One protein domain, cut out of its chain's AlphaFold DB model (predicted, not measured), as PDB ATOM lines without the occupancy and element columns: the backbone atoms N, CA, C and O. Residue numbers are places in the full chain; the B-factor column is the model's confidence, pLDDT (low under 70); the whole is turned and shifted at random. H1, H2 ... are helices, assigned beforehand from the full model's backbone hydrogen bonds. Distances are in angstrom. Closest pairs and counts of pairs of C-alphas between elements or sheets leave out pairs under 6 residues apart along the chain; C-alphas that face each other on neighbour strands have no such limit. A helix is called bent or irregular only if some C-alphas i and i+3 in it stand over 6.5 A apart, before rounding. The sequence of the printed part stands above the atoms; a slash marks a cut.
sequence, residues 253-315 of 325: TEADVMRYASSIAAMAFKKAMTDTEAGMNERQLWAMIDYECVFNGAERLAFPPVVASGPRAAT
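AT A GLANCE: This is residues 253 to 315 of the 325 residues of the protein "AMP_N domain-containing protein" of Ramazzottius varieornatus (UniProt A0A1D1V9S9). The model is a helical hairpin of unequal arms: the long helix H1 runs one way, the chain turns through residues 276 to 281, and the shorter H2 runs back across it at a steep tilt, while residues 253 to 259, the first part of H1, stick out beyond the hairpin. After H2 a long stretch without a named element, residues 296 to 309, folds back toward the end of the domain where H1 turns into H2, and there the small helix H3 sits off the hairpin, touching neither helix. The printed part has 63 residues with three named helices, in the order H1, H2, H3, and no named strand; the class is all helix, with 42 of the 63 printed residues in the named helices. The whole is only just loose, close to compact, with a radius of gyration of the C-alphas of 12.8 A, and its outline is elongated, the C-alphas spanning 41 by 23 by 16 A along their three main axes.

IN THESE COORDINATES: The printed part begins with H1, residues 253 to 275, which is 33.5 A long from first to last C-alpha. It begins at C-alpha 253 at (14.862, 180.029, 92.400) and ends at C-alpha 275 at (-1.605, 166.540, 66.542). With 23 residues it is the longest helix. H2 follows, residues 282 to 295, 20.0 A from first to last C-alpha, beginning at C-alpha 282 at (-11.604, 165.806, 73.891). After it comes the stretch of residues 296 to 309, with C-alpha 300 at (1.587, 165.861, 87.305). H3, residues 310 to 314, measures 8.3 A from first to last C-alpha and ends at C-alpha 314 at (-18.293, 178.852, 76.718). One more residue, Thr 315, ends the printed part.

HOW THE PARTS SIT: H1 and H2 form a helical hairpin, two helices that follow each other in the chain, touch and run opposite ways. They touch with 19 pairs of C-alphas within 8 A. The closest C-alphas of the two are those of Ala 268 and Glu 292, 4.8 A apart. Their lines stand at a steep tilt of 43 degrees, and their centres are 12.8 A apart. H1 touches H2 with residues 264 to 272 alone. Residues 253 to 259, which belong to H1, stand free. H3 touches no helix: H1 and H3 are apart, and H2 and H3 are apart too, though they follow each other in the chain. In H1 and H2 every pair of O of residue i and N of residue i+4 is within hydrogen-bond range. In H3 the count is 0 of 1, while 2 of 2 pairs of O of residue i and N of residue i+3 are within range. No helix is bent or irregular.

THE WHOLE: The two C-alphas farthest apart are those of Thr 253 and Gly 279, 42.6 A; Gly 279 lies in the link between H1 and H2. From the first to the last printed C-alpha, Thr 253 to Thr 315, the distance is 35.6 A. The printed residues run from 253 to 315 without a gap. The link from H1 to H2, with 6 residues between them, is short but not tight. The link from H2 to H3, with 14 residues between them, is long, and its C-alphas lie 7 to 15 A from the mean of all C-alphas. The mean pLDDT of the printed part is 95.4, and no printed residue is under 70.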
ATOM      1  N   THR A 253      14.999 181.492  92.512       96.75
ATOM      2  CA  THR A 253      14.862 180.029  92.400       96.75
ATOM      3  C   THR A 253      13.419 179.626  92.092       96.75
ATOM      4  O   THR A 253      13.169 178.829  91.188       96.75
ATOM      5  N   GLU A 254      12.443 180.204  92.797       97.62
ATOM      6  CA  GLU A 254      11.022 179.944  92.547       97.62
ATOM      7  C   GLU A 254      10.597 180.408  91.153       97.62
ATOM      8  O   GLU A 254       9.894 179.682  90.446       97.62
ATOM      9  N   ALA A 255      11.048 181.590  90.726       97.56
ATOM     10  CA  ALA A 255      10.778 182.102  89.389       97.56
ATOM     11  C   ALA A 255      11.351 181.174  88.302       97.56
ATOM     12  O   ALA A 255      10.681 180.922  87.298       97.56
ATOM     13  N   ASP A 256      12.543 180.615  88.507       96.62
ATOM     14  CA  ASP A 256      13.160 179.662  87.580       96.62
ATOM     15  C   ASP A 256      12.387 178.339  87.510       96.62
ATOM     16  O   ASP A 256      12.111 177.844  86.413       96.62
ATOM     17  N   VAL A 257      11.920 177.820  88.651       95.88
ATOM     18  CA  VAL A 257      11.010 176.663  88.703       95.88
ATOM     19  C   VAL A 257       9.698 176.949  87.963       95.88
ATOM     20  O   VAL A 257       9.239 176.121  87.172       95.88
ATOM     21  N   MET A 258       9.110 178.135  88.138       97.12
ATOM     22  CA  MET A 258       7.887 178.533  87.432       97.12
ATOM     23  C   MET A 258       8.097 178.669  85.916       97.12
ATOM     24  O   MET A 258       7.236 178.244  85.136       97.12
ATOM     25  N   ARG A 259       9.235 179.223  85.473       96.62
ATOM     26  CA  ARG A 259       9.602 179.313  84.047       96.62
ATOM     27  C   ARG A 259       9.774 177.927  83.440       96.62
ATOM     28  O   ARG A 259       9.297 177.688  82.330       96.62
ATOM     29  N   TYR A 260      10.413 177.017  84.171       95.88
ATOM     30  CA  TYR A 260      10.592 175.635  83.746       95.88
ATOM     31  C   TYR A 260       9.245 174.920  83.586       95.88
ATOM     32  O   TYR A 260       8.940 174.439  82.494       95.88
ATOM     33  N   ALA A 261       8.378 174.967  84.603       96.31
ATOM     34  CA  ALA A 261       7.028 174.404  84.532       96.31
ATOM     35  C   ALA A 261       6.201 174.992  83.370       96.31
ATOM     36  O   ALA A 261       5.545 174.258  82.629       96.31
ATOM     37  N   SER A 262       6.281 176.308  83.150       96.62
ATOM     38  CA  SER A 262       5.603 176.967  82.023       96.62
ATOM     39  C   SER A 262       6.139 176.495  80.670       96.62
ATOM     40  O   SER A 262       5.370 176.362  79.721       96.62
ATOM     41  N   SER A 263       7.441 176.215  80.569       96.19
ATOM     42  CA  SER A 263       8.031 175.700  79.332       96.19
ATOM     43  C   SER A 263       7.558 174.285  79.004       96.19
ATOM     44  O   SER A 263       7.247 174.016  77.846       96.19
ATOM     45  N   ILE A 264       7.406 173.426  80.016       96.19
ATOM     46  CA  ILE A 264       6.822 172.088  79.862       96.19
ATOM     47  C   ILE A 264       5.388 172.192  79.344       96.19
ATOM     48  O   ILE A 264       5.047 171.575  78.335       96.19
ATOM     49  N   ALA A 265       4.567 173.037  79.974       96.44
ATOM     50  CA  ALA A 265       3.195 173.256  79.530       96.44
ATOM     51  C   ALA A 265       3.145 173.779  78.083       96.44
ATOM     52  O   ALA A 265       2.367 173.278  77.274       96.44
ATOM     53  N   ALA A 266       4.000 174.741  77.721       96.50
ATOM     54  CA  ALA A 266       4.061 175.274  76.361       96.50
ATOM     55  C   ALA A 266       4.404 174.193  75.319       96.50
ATOM     56  O   ALA A 266       3.795 174.170  74.248       96.50
ATOM     57  N   MET A 267       5.329 173.278  75.632       94.69
ATOM     58  CA  MET A 267       5.647 172.135  74.768       94.69
ATOM     59  C   MET A 267       4.447 171.195  74.614       94.69
ATOM     60  O   MET A 267       4.099 170.840  73.488       94.69
ATOM     61  N   ALA A 268       3.765 170.870  75.716       96.12
ATOM     62  CA  ALA A 268       2.567 170.034  75.696       96.12
ATOM     63  C   ALA A 268       1.445 170.644  74.844       96.12
ATOM     64  O   ALA A 268       0.871 169.964  73.993       96.12
ATOM     65  N   PHE A 269       1.180 171.946  74.989       96.31
ATOM     66  CA  PHE A 269       0.193 172.646  74.163       96.31
ATOM     67  C   PHE A 269       0.594 172.703  72.688       96.31
ATOM     68  O   PHE A 269      -0.243 172.433  71.828       96.31
ATOM     69  N   LYS A 270       1.860 173.006  72.370       96.25
ATOM     70  CA  LYS A 270       2.354 173.014  70.983       96.25
ATOM     71  C   LYS A 270       2.167 171.646  70.329       96.25
ATOM     72  O   LYS A 270       1.754 171.562  69.172       96.25
ATOM     73  N   LYS A 271       2.442 170.575  71.076       94.00
ATOM     74  CA  LYS A 271       2.255 169.212  70.590       94.00
ATOM     75  C   LYS A 271       0.779 168.878  70.390       94.00
ATOM     76  O   LYS A 271       0.424 168.426  69.308       94.00
ATOM     77  N   ALA A 272      -0.075 169.191  71.364       93.88
ATOM     78  CA  ALA A 272      -1.517 169.008  71.238       93.88
ATOM     79  C   ALA A 272      -2.076 169.749  70.011       93.88
ATOM     80  O   ALA A 272      -2.805 169.155  69.229       93.88
ATOM     81  N   MET A 273      -1.673 171.004  69.774       95.44
ATOM     82  CA  MET A 273      -2.071 171.774  68.583       95.44
ATOM     83  C   MET A 273      -1.622 171.125  67.270       95.44
ATOM     84  O   MET A 273      -2.358 171.170  66.291       95.44
ATOM     85  N   THR A 274      -0.417 170.549  67.244       96.19
ATOM     86  CA  THR A 274       0.149 169.913  66.043       96.19
ATOM     87  C   THR A 274      -0.582 168.620  65.688       96.19
ATOM     88  O   THR A 274      -0.769 168.330  64.512       96.19
ATOM     89  N   ASP A 275      -1.010 167.869  66.702       93.94
ATOM     90  CA  ASP A 275      -1.605 166.540  66.542       93.94
ATOM     91  C   ASP A 275      -3.144 166.556  66.576       93.94
ATOM     92  O   ASP A 275      -3.770 165.506  66.449       93.94
ATOM     93  N   THR A 276      -3.770 167.724  66.771       94.81
ATOM     94  CA  THR A 276      -5.234 167.847  66.780       94.81
ATOM     95  C   THR A 276      -5.801 167.660  65.373       94.81
ATOM     96  O   THR A 276      -5.452 168.389  64.447       94.81
ATOM     97  N   GLU A 277      -6.774 166.762  65.241       94.12
ATOM     98  CA  GLU A 277      -7.532 166.502  64.019       94.12
ATOM     99  C   GLU A 277      -9.044 166.545  64.297       94.12
ATOM    100  O   GLU A 277      -9.504 166.304  65.416       94.12
ATOM    101  N   ALA A 278      -9.838 166.854  63.267       94.38
ATOM    102  CA  ALA A 278     -11.294 166.763  63.359       94.38
ATOM    103  C   ALA A 278     -11.732 165.304  63.559       94.38
ATOM    104  O   ALA A 278     -11.176 164.387  62.956       94.38
ATOM    105  N   GLY A 279     -12.753 165.094  64.383       93.81
ATOM    106  CA  GLY A 279     -13.221 163.773  64.792       93.81
ATOM    107  C   GLY A 279     -12.478 163.197  65.997       93.81
ATOM    108  O   GLY A 279     -12.787 162.081  66.415       93.81
ATOM    109  N   MET A 280     -11.533 163.933  66.590       94.94
ATOM    110  CA  MET A 280     -10.927 163.539  67.859       94.94
ATOM    111  C   MET A 280     -11.877 163.775  69.033       94.94
ATOM    112  O   MET A 280     -12.647 164.736  69.087       94.94
ATOM    113  N   ASN A 281     -11.786 162.885  70.012       95.31
ATOM    114  CA  ASN A 281     -12.397 163.056  71.315       95.31
ATOM    115  C   ASN A 281     -11.571 164.034  72.164       95.31
ATOM    116  O   ASN A 281     -10.343 163.947  72.208       95.31
ATOM    117  N   GLU A 282     -12.236 164.906  72.917       96.62
ATOM    118  CA  GLU A 282     -11.604 165.806  73.891       96.62
ATOM    119  C   GLU A 282     -10.668 165.060  74.875       96.62
ATOM    120  O   GLU A 282      -9.594 165.567  75.208       96.62
ATOM    121  N   ARG A 283     -10.983 163.811  75.268       96.31
ATOM    122  CA  ARG A 283     -10.102 162.978  76.116       96.31
ATOM    123  C   ARG A 283      -8.775 162.651  75.450       96.31
ATOM    124  O   ARG A 283      -7.782 162.501  76.153       96.31
ATOM    125  N   GLN A 284      -8.741 162.518  74.125       96.00
ATOM    126  CA  GLN A 284      -7.498 162.224  73.413       96.00
ATOM    127  C   GLN A 284      -6.539 163.411  73.511       96.00
ATOM    128  O   GLN A 284      -5.359 163.215  73.785       96.00
ATOM    129  N   LEU A 285      -7.052 164.640  73.390       95.12
ATOM    130  CA  LEU A 285      -6.248 165.848  73.588       95.12
ATOM    131  C   LEU A 285      -5.816 166.027  75.044       95.12
ATOM    132  O   LEU A 285      -4.671 166.398  75.287       95.12
ATOM    133  N   TRP A 286      -6.682 165.717  76.016       96.44
ATOM    134  CA  TRP A 286      -6.261 165.657  77.421       96.44
ATOM    135  C   TRP A 286      -5.096 164.672  77.589       96.44
ATOM    136  O   TRP A 286      -4.040 165.075  78.071       96.44
ATOM    137  N   ALA A 287      -5.244 163.423  77.146       96.25
ATOM    138  CA  ALA A 287      -4.202 162.408  77.284       96.25
ATOM    139  C   ALA A 287      -2.866 162.849  76.660       96.25
ATOM    140  O   ALA A 287      -1.814 162.616  77.250       96.25
ATOM    141  N   MET A 288      -2.901 163.540  75.515       95.56
ATOM    142  CA  MET A 288      -1.705 164.126  74.898       95.56
ATOM    143  C   MET A 288      -1.065 165.201  75.780       95.56
ATOM    144  O   MET A 288       0.144 165.170  75.986       95.56
ATOM    145  N   ILE A 289      -1.851 166.138  76.321       96.44
ATOM    146  CA  ILE A 289      -1.328 167.199  77.195       96.44
ATOM    147  C   ILE A 289      -0.684 166.597  78.448       96.44
ATOM    148  O   ILE A 289       0.415 167.007  78.819       96.44
ATOM    149  N   ASP A 290      -1.344 165.627  79.079       97.00
ATOM    150  CA  ASP A 290      -0.844 164.968  80.288       97.00
ATOM    151  C   ASP A 290       0.451 164.195  80.009       97.00
ATOM    152  O   ASP A 290       1.474 164.443  80.648       97.00
ATOM    153  N   TYR A 291       0.444 163.354  78.966       96.75
ATOM    154  CA  TYR A 291       1.623 162.619  78.509       96.75
ATOM    155  C   TYR A 291       2.805 163.554  78.263       96.75
ATOM    156  O   TYR A 291       3.894 163.318  78.776       96.75
ATOM    157  N   GLU A 292       2.601 164.635  77.511       96.38
ATOM    158  CA  GLU A 292       3.679 165.566  77.190       96.38
ATOM    159  C   GLU A 292       4.172 166.327  78.424       96.38
ATOM    160  O   GLU A 292       5.369 166.583  78.539       96.38
ATOM    161  N   CYS A 293       3.304 166.655  79.384       96.56
ATOM    162  CA  CYS A 293       3.750 167.258  80.638       96.56
ATOM    163  C   CYS A 293       4.658 166.301  81.421       96.56
ATOM    164  O   CYS A 293       5.771 166.677  81.798       96.56
ATOM    165  N   VAL A 294       4.201 165.065  81.631       94.69
ATOM    166  CA  VAL A 294       4.936 164.060  82.408       94.69
ATOM    167  C   VAL A 294       6.235 163.660  81.713       94.69
ATOM    168  O   VAL A 294       7.294 163.640  82.336       94.69
ATOM    169  N   PHE A 295       6.186 163.430  80.400       94.31
ATOM    170  CA  PHE A 295       7.350 163.058  79.597       94.31
ATOM    171  C   PHE A 295       8.460 164.119  79.638       94.31
ATOM    172  O   PHE A 295       9.641 163.784  79.604       94.31
ATOM    173  N   ASN A 296       8.098 165.400  79.760       93.19
ATOM    174  CA  ASN A 296       9.054 166.503  79.888       93.19
ATOM    175  C   ASN A 296       9.427 166.826  81.352       93.19
ATOM    176  O   ASN A 296      10.029 167.865  81.625       93.19
ATOM    177  N   GLY A 297       9.108 165.937  82.296       89.69
ATOM    178  CA  GLY A 297       9.582 166.003  83.677       89.69
ATOM    179  C   GLY A 297       8.669 166.749  84.648       89.69
ATOM    180  O   GLY A 297       9.111 167.078  85.751       89.69
ATOM    181  N   ALA A 298       7.412 167.034  84.284       94.44
ATOM    182  CA  ALA A 298       6.421 167.430  85.280       94.44
ATOM    183  C   ALA A 298       5.967 166.205  86.086       94.44
ATOM    184  O   ALA A 298       5.725 165.138  85.540       94.44
ATOM    185  N   GLU A 299       5.791 166.372  87.392       92.19
ATOM    186  CA  GLU A 299       5.298 165.299  88.266       92.19
ATOM    187  C   GLU A 299       3.824 164.949  87.979       92.19
ATOM    188  O   GLU A 299       3.397 163.814  88.160       92.19
ATOM    189  N   ARG A 300       3.032 165.950  87.573       94.25
ATOM    190  CA  ARG A 300       1.587 165.861  87.305       94.25
ATOM    191  C   ARG A 300       1.075 167.156  86.678       94.25
ATOM    192  O   ARG A 300       1.744 168.192  86.736       94.25
ATOM    193  N   LEU A 301      -0.170 167.140  86.206       96.25
ATOM    194  CA  LEU A 301      -0.917 168.364  85.913       96.25
ATOM    195  C   LEU A 301      -1.203 169.176  87.187       96.25
ATOM    196  O   LEU A 301      -1.440 168.643  88.275       96.25
ATOM    197  N   ALA A 302      -1.206 170.505  87.051       95.12
ATOM    198  CA  ALA A 302      -1.483 171.412  88.163       95.12
ATOM    199  C   ALA A 302      -2.958 171.377  88.610       95.12
ATOM    200  O   ALA A 302      -3.239 171.610  89.787       95.12
ATOM    201  N   PHE A 303      -3.868 171.092  87.675       94.19
ATOM    202  CA  PHE A 303      -5.320 171.024  87.840       94.19
ATOM    203  C   PHE A 303      -5.933 170.130  86.743       94.19
ATOM    204  O   PHE A 303      -5.276 169.910  85.720       94.19
ATOM    205  N   PRO A 304      -7.175 169.631  86.918       94.19
ATOM    206  CA  PRO A 304      -7.902 168.944  85.854       94.19
ATOM    207  C   PRO A 304      -8.016 169.850  84.619       94.19
ATOM    208  O   PRO A 304      -8.522 170.969  84.745       94.19
ATOM    209  N   PRO A 305      -7.530 169.426  83.443       94.69
ATOM    210  CA  PRO A 305      -7.517 170.294  82.279       94.69
ATOM    211  C   PRO A 305      -8.941 170.532  81.778       94.69
ATOM    212  O   PRO A 305      -9.798 169.656  81.861       94.69
ATOM    213  N   VAL A 306      -9.176 171.713  81.216       96.62
ATOM    214  CA  VAL A 306     -10.400 172.021  80.472       96.62
ATOM    215  C   VAL A 306     -10.106 171.783  78.998       96.62
ATOM    216  O   VAL A 306      -9.299 172.499  78.407       96.62
ATOM    217  N   VAL A 307     -10.745 170.773  78.409       96.00
ATOM    218  CA  VAL A 307     -10.636 170.460  76.981       96.00
ATOM    219  C   VAL A 307     -12.031 170.513  76.381       96.00
ATOM    220  O   VAL A 307     -12.781 169.544  76.417       96.00
ATOM    221  N   ALA A 308     -12.389 171.688  75.870       95.44
ATOM    222  CA  ALA A 308     -13.743 171.997  75.437       95.44
ATOM    223  C   ALA A 308     -13.773 172.385  73.956       95.44
ATOM    224  O   ALA A 308     -13.133 173.349  73.536       95.44
ATOM    225  N   SER A 309     -14.553 171.654  73.164       93.62
ATOM    226  CA  SER A 309     -14.745 171.908  71.735       93.62
ATOM    227  C   SER A 309     -16.140 172.475  71.434       93.62
ATOM    228  O   SER A 309     -17.144 172.120  72.056       93.62
ATOM    229  N   GLY A 310     -16.240 173.369  70.444       93.12
ATOM    230  CA  GLY A 310     -17.520 173.956  70.031       93.12
ATOM    231  C   GLY A 310     -18.203 174.788  71.134       93.12
ATOM    232  O   GLY A 310     -17.513 175.480  71.877       93.12
ATOM    233  N   PRO A 311     -19.547 174.730  71.277       95.00
ATOM    234  CA  PRO A 311     -20.283 175.515  72.277       95.00
ATOM    235  C   PRO A 311     -19.838 175.296  73.730       95.00
ATOM    236  O   PRO A 311     -20.021 176.176  74.564       95.00
ATOM    237  N   ARG A 312     -19.217 174.148  74.037       95.25
ATOM    238  CA  ARG A 312     -18.698 173.834  75.377       95.25
ATOM    239  C   ARG A 312     -17.555 174.750  75.799       95.25
ATOM    240  O   ARG A 312     -17.345 174.921  76.992       95.25
ATOM    241  N   ALA A 313     -16.850 175.375  74.851       94.50
ATOM    242  CA  ALA A 313     -15.802 176.351  75.152       94.50
ATOM    243  C   ALA A 313     -16.330 177.579  75.922       94.50
ATOM    244  O   ALA A 313     -15.559 178.261  76.588       94.50
ATOM    245  N   ALA A 314     -17.648 177.829  75.896       96.12
ATOM    246  CA  ALA A 314     -18.293 178.852  76.718       96.12
ATOM    247  C   ALA A 314     -18.498 178.429  78.192       96.12
ATOM    248  O   ALA A 314     -18.913 179.240  79.016       96.12
ATOM    249  N   THR A 315     -18.221 177.171  78.553       95.75
ATOM    250  CA  THR A 315     -18.314 176.661  79.927       95.75
ATOM    251  C   THR A 315     -16.937 176.699  80.599       95.75
ATOM    252  O   THR A 315     -16.077 175.866  80.328       95.75
TER     253      THR A 315